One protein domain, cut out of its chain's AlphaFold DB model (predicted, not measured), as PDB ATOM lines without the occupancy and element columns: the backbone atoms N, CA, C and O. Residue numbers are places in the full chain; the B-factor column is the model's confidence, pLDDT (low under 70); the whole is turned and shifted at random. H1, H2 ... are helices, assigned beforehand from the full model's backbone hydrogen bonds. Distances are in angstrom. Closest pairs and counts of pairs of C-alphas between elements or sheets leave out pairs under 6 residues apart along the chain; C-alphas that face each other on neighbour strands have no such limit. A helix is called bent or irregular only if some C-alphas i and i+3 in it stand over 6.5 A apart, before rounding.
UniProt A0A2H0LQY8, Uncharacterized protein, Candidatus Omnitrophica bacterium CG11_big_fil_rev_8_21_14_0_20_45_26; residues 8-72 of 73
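Overview. This is residues 8 to 72 of the 73 residues of an uncharacterized protein of Candidatus Omnitrophica bacterium CG11_big_fil_rev_8_21_14_0_20_45_26 (UniProt A0A2H0LQY8). The model is an open, U-like string of three separate helices, with no packed core: H3, the longest, ends one arm, H1 ends the other, and H2 makes the base between them. Two long links without a named helix join the three, and the middle of the frame is empty. The printed part has 65 residues with three named helices, in the order H1, H2, H3, and no named strand; the class is all helix, and 35 of the 65 residues are in the named helices. The whole is extended, with a radius of gyration of the C-alphas of 17.9 A, and the C-alphas span 39 by 34 by 27 A along their three main axes.

Along the chain. H3, residues 55 to 70, is 23.0 A long from first to last C-alpha. It begins at C-alpha 55, (109.374, 86.814, 82.724), and ends at C-alpha 70, (128.289, 75.462, 89.236). H2, residues 31 to 40, is 14.3 A long and begins at C-alpha 31, (104.957, 50.298, 80.270). H1, residues 8 to 16, is 12.6 A long and begins at C-alpha 8, (108.977, 65.256, 115.037). Residues 19 to 21 and 43 to 45 are helical too, in runs too short to bear a name.

Arrangement. H3 touches no helix. H2 and H3 are apart, with no C-alpha of the one within 8 A of the other. H1 and H2 are apart by the same measure, and so are H1 and H3. Residues 50 to 72, of which 55 to 70 belong to H3, stand free, with no C-alpha 8 or more residues away along the chain within 10 A. Residues 26 to 37, of which 31 to 37 belong to H2, stand free in the same way. In H1, H2 and H3 every O i to N i+4 pair is within hydrogen-bond range. None of the three is bent or irregular.

Size, cuts and confidence. The two C-alphas farthest apart are those of Lys 8 and Gly 43, at 41.3 A, and the first and last printed C-alphas, of Lys 8 and Arg 72, are 32.4 A apart. The links H1 to H2, residues 17 to 30, and H2 to H3, residues 41 to 54, are both long, with 14 residues each. The C-alphas of the first lie 14 to 19 A from the mean of all C-alphas, those of the second 13 to 20 A. The printed part, residues 8 to 72 in a full chain of 73, has no cut. Its mean pLDDT is 94.9, and one residue, Arg 72, is under 70.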
ATOM      1  N   LYS A   8     108.352  66.584 114.921       95.50
ATOM      2  CA  LYS A   8     108.977  65.256 115.037       95.50
ATOM      3  C   LYS A   8     108.242  64.224 114.181       95.50
ATOM      4  O   LYS A   8     108.879  63.490 113.426       95.50
ATOM      5  N   THR A   9     106.913  64.213 114.252       94.56
ATOM      6  CA  THR A   9     106.070  63.301 113.470       94.56
ATOM      7  C   THR A   9     106.202  63.571 111.973       94.56
ATOM      8  O   THR A   9     106.438  62.635 111.215       94.56
ATOM      9  N   LYS A  10     106.163  64.840 111.534       94.75
ATOM     10  CA  LYS A  10     106.372  65.194 110.113       94.75
ATOM     11  C   LYS A  10     107.716  64.691 109.593       94.75
ATOM     12  O   LYS A  10     107.785  64.133 108.500       94.75
ATOM     13  N   ARG A  11     108.782  64.851 110.386       94.81
ATOM     14  CA  ARG A  11     110.123  64.372 110.025       94.81
ATOM     15  C   ARG A  11     110.157  62.851 109.876       94.81
ATOM     16  O   ARG A  11     110.740  62.352 108.917       94.81
ATOM     17  N   LEU A  12     109.522  62.122 110.794       94.56
ATOM     18  CA  LEU A  12     109.435  60.663 110.719       94.56
ATOM     19  C   LEU A  12     108.667  60.211 109.470       94.56
ATOM     20  O   LEU A  12     109.176  59.386 108.717       94.56
ATOM     21  N   MET A  13     107.496  60.794 109.211       93.19
ATOM     22  CA  MET A  13     106.699  60.477 108.021       93.19
ATOM     23  C   MET A  13     107.471  60.775 106.734       93.19
ATOM     24  O   MET A  13     107.480  59.957 105.819       93.19
ATOM     25  N   SER A  14     108.195  61.898 106.684       94.38
ATOM     26  CA  SER A  14     109.069  62.223 105.554       94.38
ATOM     27  C   SER A  14     110.161  61.170 105.352       94.38
ATOM     28  O   SER A  14     110.434  60.796 104.213       94.38
ATOM     29  N   LYS A  15     110.782  60.680 106.433       93.38
ATOM     30  CA  LYS A  15     111.804  59.628 106.355       93.38
ATOM     31  C   LYS A  15     111.208  58.336 105.797       93.38
ATOM     32  O   LYS A  15     111.796  57.760 104.890       93.38
ATOM     33  N   LEU A  16     110.032  57.930 106.277       93.94
ATOM     34  CA  LEU A  16     109.338  56.723 105.814       93.94
ATOM     35  C   LEU A  16     108.865  56.833 104.358       93.94
ATOM     36  O   LEU A  16     108.901  55.855 103.632       93.94
ATOM     37  N   ALA A  17     108.488  58.018 103.882       94.50
ATOM     38  CA  ALA A  17     108.073  58.216 102.491       94.50
ATOM     39  C   ALA A  17     109.248  58.324 101.492       94.50
ATOM     40  O   ALA A  17     109.028  58.504 100.289       94.50
ATOM     41  N   SER A  18     110.498  58.230 101.956       93.94
ATOM     42  CA  SER A  18     111.702  58.475 101.152       93.94
ATOM     43  C   SER A  18     112.731  57.347 101.274       93.94
ATOM     44  O   SER A  18     112.702  56.551 102.213       93.94
ATOM     45  N   GLY A  19     113.654  57.271 100.307       94.06
ATOM     46  CA  GLY A  19     114.700  56.243 100.282       94.06
ATOM     47  C   GLY A  19     114.129  54.831 100.439       94.06
ATOM     48  O   GLY A  19     113.023  54.561  99.981       94.06
ATOM     49  N   LYS A  20     114.856  53.954 101.143       93.81
ATOM     50  CA  LYS A  20     114.449  52.560 101.410       93.81
ATOM     51  C   LYS A  20     113.137  52.413 102.200       93.81
ATOM     52  O   LYS A  20     112.580  51.325 102.201       93.81
ATOM     53  N   GLY A  21     112.655  53.462 102.874       91.44
ATOM     54  CA  GLY A  21     111.381  53.417 103.600       91.44
ATOM     55  C   GLY A  21     110.161  53.480 102.680       91.44
ATOM     56  O   GLY A  21     109.084  53.023 103.054       91.44
ATOM     57  N   ASN A  22     110.321  54.029 101.471       95.88
ATOM     58  CA  ASN A  22     109.218  54.185 100.536       95.88
ATOM     59  C   ASN A  22     108.798  52.809  99.971       95.88
ATOM     60  O   ASN A  22     109.640  52.134  99.376       95.88
ATOM     61  N   PRO A  23     107.510  52.418 100.034       94.19
ATOM     62  CA  PRO A  23     107.016  51.147  99.479       94.19
ATOM     63  C   PRO A  23     107.264  50.943  97.973       94.19
ATOM     64  O   PRO A  23     107.181  49.829  97.449       94.19
ATOM     65  N   PHE A  24     107.532  52.027  97.249       95.50
ATOM     66  CA  PHE A  24     107.867  52.023  95.828       95.50
ATOM     67  C   PHE A  24     109.364  52.222  95.558       95.50
ATOM     68  O   PHE A  24     109.761  52.354  94.398       95.50
ATOM     69  N   TYR A  25     110.217  52.222  96.586       96.38
ATOM     70  CA  TYR A  25     111.661  52.336  96.411       96.38
ATOM     71  C   TYR A  25     112.210  51.194  95.551       96.38
ATOM     72  O   TYR A  25     111.870  50.031  95.743       96.38
ATOM     73  N   GLY A  26     113.030  51.535  94.554       95.75
ATOM     74  CA  GLY A  26     113.590  50.575  93.593       95.75
ATOM     75  C   GLY A  26     112.594  50.013  92.566       95.75
ATOM     76  O   GLY A  26     113.020  49.467  91.550       95.75
ATOM     77  N   ARG A  27     111.280  50.187  92.757       95.69
ATOM     78  CA  ARG A  27     110.250  49.663  91.849       95.69
ATOM     79  C   ARG A  27     110.062  50.586  90.644       95.69
ATOM     80  O   ARG A  27     110.129  51.810  90.747       95.69
ATOM     81  N   LYS A  28     109.808  49.998  89.472       96.00
ATOM     82  CA  LYS A  28     109.512  50.727  88.229       96.00
ATOM     83  C   LYS A  28     108.057  50.509  87.829       96.00
ATOM     84  O   LYS A  28     107.533  49.408  87.952       96.00
ATOM     85  N   HIS A  29     107.412  51.549  87.303       95.62
ATOM     86  CA  HIS A  29     106.099  51.396  86.679       95.62
ATOM     87  C   HIS A  29     106.192  50.554  85.403       95.62
ATOM     88  O   HIS A  29     107.136  50.715  84.620       95.62
ATOM     89  N   SER A  30     105.169  49.730  85.165       97.62
ATOM     90  CA  SER A  30     104.986  49.022  83.898       97.62
ATOM     91  C   SER A  30     104.848  49.999  82.724       97.62
ATOM     92  O   SER A  30     104.438  51.154  82.894       97.62
ATOM     93  N   SER A  31     105.161  49.535  81.512       97.88
ATOM     94  CA  SER A  31     104.957  50.298  80.270       97.88
ATOM     95  C   SER A  31     103.506  50.771  80.126       97.88
ATOM     96  O   SER A  31     103.267  51.948  79.853       97.88
ATOM     97  N   SER A  32     102.542  49.895  80.421       97.62
ATOM     98  CA  SER A  32     101.109  50.208  80.400       97.62
ATOM     99  C   SER A  32     100.736  51.327  81.378       97.62
ATOM    100  O   SER A  32     100.023  52.261  81.010       97.62
ATOM    101  N   SER A  33     101.268  51.302  82.603       97.81
ATOM    102  CA  SER A  33     101.031  52.356  83.598       97.81
ATOM    103  C   SER A  33     101.637  53.693  83.166       97.81
ATOM    104  O   SER A  33     100.964  54.723  83.232       97.81
ATOM    105  N   LYS A  34     102.872  53.687  82.644       97.69
ATOM    106  CA  LYS A  34     103.511  54.895  82.088       97.69
ATOM    107  C   LYS A  34     102.682  55.490  80.950       97.69
ATOM    108  O   LYS A  34     102.508  56.706  80.883       97.69
ATOM    109  N   GLN A  35     102.136  54.639  80.081       98.12
ATOM    110  CA  GLN A  35     101.290  55.078  78.978       98.12
ATOM    111  C   GLN A  35      99.982  55.705  79.479       98.12
ATOM    112  O   GLN A  35      99.599  56.763  78.981       98.12
ATOM    113  N   LYS A  36      99.325  55.108  80.483       98.19
ATOM    114  CA  LYS A  36      98.115  55.674  81.105       98.19
ATOM    115  C   LYS A  36      98.379  57.062  81.694       98.19
ATOM    116  O   LYS A  36      97.648  57.997  81.380       98.19
ATOM    117  N   ILE A  37      99.461  57.213  82.463       97.25
ATOM    118  CA  ILE A  37      99.869  58.501  83.048       97.25
ATOM    119  C   ILE A  37     100.129  59.529  81.941       97.25
ATOM    120  O   ILE A  37      99.572  60.622  81.978       97.25
ATOM    121  N   SER A  38     100.909  59.163  80.920       96.94
ATOM    122  CA  SER A  38     101.210  60.043  79.784       96.94
ATOM    123  C   SER A  38      99.937  60.522  79.079       96.94
ATOM    124  O   SER A  38      99.751  61.720  78.875       96.94
ATOM    125  N   ARG A  39      99.002  59.610  78.781       97.31
ATOM    126  CA  ARG A  39      97.711  59.941  78.155       97.31
ATOM    127  C   ARG A  39      96.842  60.856  79.022       97.31
ATOM    128  O   ARG A  39      96.092  61.656  78.465       97.31
ATOM    129  N   ALA A  40      96.924  60.743  80.347       97.25
ATOM    130  CA  ALA A  40      96.138  61.559  81.268       97.25
ATOM    131  C   ALA A  40      96.583  63.030  81.286       97.25
ATOM    132  O   ALA A  40      95.747  63.900  81.493       97.25
ATOM    133  N   VAL A  41      97.861  63.317  81.017       97.06
ATOM    134  CA  VAL A  41      98.431  64.678  81.115       97.06
ATOM    135  C   VAL A  41      98.880  65.262  79.771       97.06
ATOM    136  O   VAL A  41      99.565  66.286  79.734       97.06
ATOM    137  N   LYS A  42      98.533  64.617  78.651       96.94
ATOM    138  CA  LYS A  42      98.935  65.044  77.301       96.94
ATOM    139  C   LYS A  42      98.023  66.146  76.751       96.94
ATOM    140  O   LYS A  42      96.801  66.088  76.886       96.94
ATOM    141  N   GLY A  43      98.620  67.110  76.043       96.38
ATOM    142  CA  GLY A  43      97.896  68.153  75.309       96.38
ATOM    143  C   GLY A  43      96.993  68.981  76.222       96.38
ATOM    144  O   GLY A  43      97.416  69.369  77.307       96.38
ATOM    145  N   LYS A  44      95.738  69.190  75.805       97.00
ATOM    146  CA  LYS A  44      94.719  69.968  76.537       97.00
ATOM    147  C   LYS A  44      94.397  69.439  77.941       97.00
ATOM    148  O   LYS A  44      93.866  70.186  78.749       97.00
ATOM    149  N   LYS A  45      94.723  68.176  78.246       96.94
ATOM    150  CA  LYS A  45      94.534  67.602  79.590       96.94
ATOM    151  C   LYS A  45      95.612  68.038  80.582       96.94
ATOM    152  O   LYS A  45      95.469  67.822  81.780       96.94
ATOM    153  N   ASN A  46      96.713  68.611  80.096       97.81
ATOM    154  CA  ASN A  46      97.739  69.145  80.972       97.81
ATOM    155  C   ASN A  46      97.188  70.381  81.715       97.81
ATOM    156  O   ASN A  46      96.755  71.318  81.047       97.81
ATOM    157  N   PRO A  47      97.271  70.458  83.056       96.50
ATOM    158  CA  PRO A  47      96.808  71.629  83.819       96.50
ATOM    159  C   PRO A  47      97.509  72.950  83.461       96.50
ATOM    160  O   PRO A  47      97.037  74.036  83.801       96.50
ATOM    161  N   MET A  48      98.667  72.864  82.804       97.19
ATOM    162  CA  MET A  48      99.445  73.999  82.314       97.19
ATOM    163  C   MET A  48      99.313  74.207  80.799       97.19
ATOM    164  O   MET A  48     100.039  75.030  80.241       97.19
ATOM    165  N   TYR A  49      98.413  73.496  80.114       97.56
ATOM    166  CA  TYR A  49      98.193  73.694  78.681       97.56
ATOM    167  C   TYR A  49      97.755  75.137  78.388       97.56
ATOM    168  O   TYR A  49      96.884  75.677  79.064       97.56
ATOM    169  N   GLY A  50      98.391  75.771  77.399       97.25
ATOM    170  CA  GLY A  50      98.134  77.168  77.026       97.25
ATOM    171  C   GLY A  50      98.622  78.215  78.036       97.25
ATOM    172  O   GLY A  50      98.464  79.409  77.798       97.25
ATOM    173  N   ARG A  51      99.228  77.812  79.161       96.94
ATOM    174  CA  ARG A  51      99.742  78.743  80.175       96.94
ATOM    175  C   ARG A  51     101.220  79.030  79.934       96.94
ATOM    176  O   ARG A  51     102.018  78.118  79.721       96.94
ATOM    177  N   HIS A  52     101.606  80.297  80.059       96.50
ATOM    178  CA  HIS A  52     102.996  80.734  79.943       96.50
ATOM    179  C   HIS A  52     103.536  81.236  81.283       96.50
ATOM    180  O   HIS A  52     102.850  81.913  82.045       96.50
ATOM    181  N   HIS A  53     104.799  80.918  81.574       97.00
ATOM    182  CA  HIS A  53     105.488  81.478  82.734       97.00
ATOM    183  C   HIS A  53     105.764  82.973  82.542       97.00
ATOM    184  O   HIS A  53     106.164  83.397  81.455       97.00
ATOM    185  N   SER A  54     105.641  83.745  83.625       97.88
ATOM    186  CA  SER A  54     106.041  85.154  83.651       97.88
ATOM    187  C   SER A  54     107.544  85.319  83.405       97.88
ATOM    188  O   SER A  54     108.338  84.406  83.665       97.88
ATOM    189  N   ALA A  55     107.960  86.500  82.939       98.06
ATOM    190  CA  ALA A  55     109.374  86.814  82.724       98.06
ATOM    191  C   ALA A  55     110.203  86.606  84.005       98.06
ATOM    192  O   ALA A  55     111.234  85.933  83.974       98.06
ATOM    193  N   ALA A  56     109.697  87.070  85.151       97.94
ATOM    194  CA  ALA A  56     110.338  86.868  86.448       97.94
ATOM    195  C   ALA A  56     110.509  85.376  86.798       97.94
ATOM    196  O   ALA A  56     111.572  84.968  87.269       97.94
ATOM    197  N   ALA A  57     109.502  84.534  86.534       97.69
ATOM    198  CA  ALA A  57     109.605  83.091  86.762       97.69
ATOM    199  C   ALA A  57     110.642  82.433  85.835       97.69
ATOM    200  O   ALA A  57     111.432  81.601  86.289       97.69
ATOM    201  N   LYS A  58     110.700  82.843  84.558       97.69
ATOM    202  CA  LYS A  58     111.728  82.382  83.608       97.69
ATOM    203  C   LYS A  58     113.139  82.738  84.085       97.69
ATOM    204  O   LYS A  58     114.012  81.869  84.069       97.69
ATOM    205  N   GLN A  59     113.345  83.962  84.575       98.00
ATOM    206  CA  GLN A  59     114.637  84.378  85.134       98.00
ATOM    207  C   GLN A  59     115.015  83.546  86.365       98.00
ATOM    208  O   GLN A  59     116.125  83.018  86.428       98.00
ATOM    209  N   LYS A  60     114.080  83.319  87.297       98.12
ATOM    210  CA  LYS A  60     114.321  82.459  88.472       98.12
ATOM    211  C   LYS A  60     114.736  81.036  88.076       98.12
ATOM    212  O   LYS A  60     115.701  80.508  88.627       98.12
ATOM    213  N   MET A  61     114.067  80.430  87.090       96.94
ATOM    214  CA  MET A  61     114.442  79.105  86.576       96.94
ATOM    215  C   MET A  61     115.843  79.096  85.948       96.94
ATOM    216  O   MET A  61     116.603  78.150  86.168       96.94
ATOM    217  N   ARG A  62     116.209  80.144  85.196       96.62
ATOM    218  CA  ARG A  62     117.550  80.293  84.604       96.62
ATOM    219  C   ARG A  62     118.631  80.364  85.682       96.62
ATOM    220  O   ARG A  62     119.591  79.600  85.624       96.62
ATOM    221  N   LEU A  63     118.451  81.228  86.680       97.25
ATOM    222  CA  LEU A  63     119.397  81.385  87.788       97.25
ATOM    223  C   LEU A  63     119.579  80.077  88.569       97.25
ATOM    224  O   LEU A  63     120.706  79.689  88.878       97.25
ATOM    225  N   ALA A  64     118.488  79.345  88.825       95.62
ATOM    226  CA  ALA A  64     118.552  78.041  89.483       95.62
ATOM    227  C   ALA A  64     119.368  77.014  88.676       95.62
ATOM    228  O   ALA A  64     120.164  76.277  89.261       95.62
ATOM    229  N   ARG A  65     119.223  76.989  87.340       94.19
ATOM    230  CA  ARG A  65     120.015  76.110  86.458       94.19
ATOM    231  C   ARG A  65     121.507  76.437  86.504       94.19
ATOM    232  O   ARG A  65     122.306  75.519  86.656       94.19
ATOM    233  N   LEU A  66     121.876  77.717  86.432       94.81
ATOM    234  CA  LEU A  66     123.278  78.154  86.516       94.81
ATOM    235  C   LEU A  66     123.904  77.785  87.867       94.81
ATOM    236  O   LEU A  66     124.989  77.209  87.915       94.81
ATOM    237  N   LYS A  67     123.174  78.020  88.964       93.88
ATOM    238  CA  LYS A  67     123.601  77.624  90.313       93.88
ATOM    239  C   LYS A  67     123.805  76.112  90.434       93.88
ATOM    240  O   LYS A  67     124.747  75.679  91.087       93.88
ATOM    241  N   ALA A  68     122.928  75.305  89.836       91.62
ATOM    242  CA  ALA A  68     123.069  73.851  89.847       91.62
ATOM    243  C   ALA A  68     124.257  73.374  88.996       91.62
ATOM    244  O   ALA A  68     124.942  72.445  89.409       91.62
ATOM    245  N   ALA A  69     124.530  74.012  87.855       86.06
ATOM    246  CA  ALA A  69     125.684  73.693  87.015       86.06
ATOM    247  C   ALA A  69     127.015  73.992  87.725       86.06
ATOM    248  O   ALA A  69     127.921  73.166  87.685       86.06
ATOM    249  N   GLY A  70     127.102  75.115  88.446       79.69
ATOM    250  CA  GLY A  70     128.289  75.462  89.236       79.69
ATOM    251  C   GLY A  70     128.577  74.513  90.407       79.69
ATOM    252  O   GLY A  70     129.717  74.415  90.826       79.69
ATOM    253  N   LYS A  71     127.569  73.786  90.910       73.06
ATOM    254  CA  LYS A  71     127.714  72.787  91.990       73.06
ATOM    255  C   LYS A  71     128.128  71.391  91.512       73.06
ATOM    256  O   LYS A  71     128.300  70.504  92.338       73.06
ATOM    257  N   ARG A  72     128.142  71.158  90.196       64.94
ATOM    258  CA  ARG A  72     128.470  69.857  89.581       64.94
ATOM    259  C   ARG A  72     129.905  69.814  89.038       64.94
ATOM    260  O   ARG A  72     130.233  68.867  88.331       64.94
TER     261      ARG A  72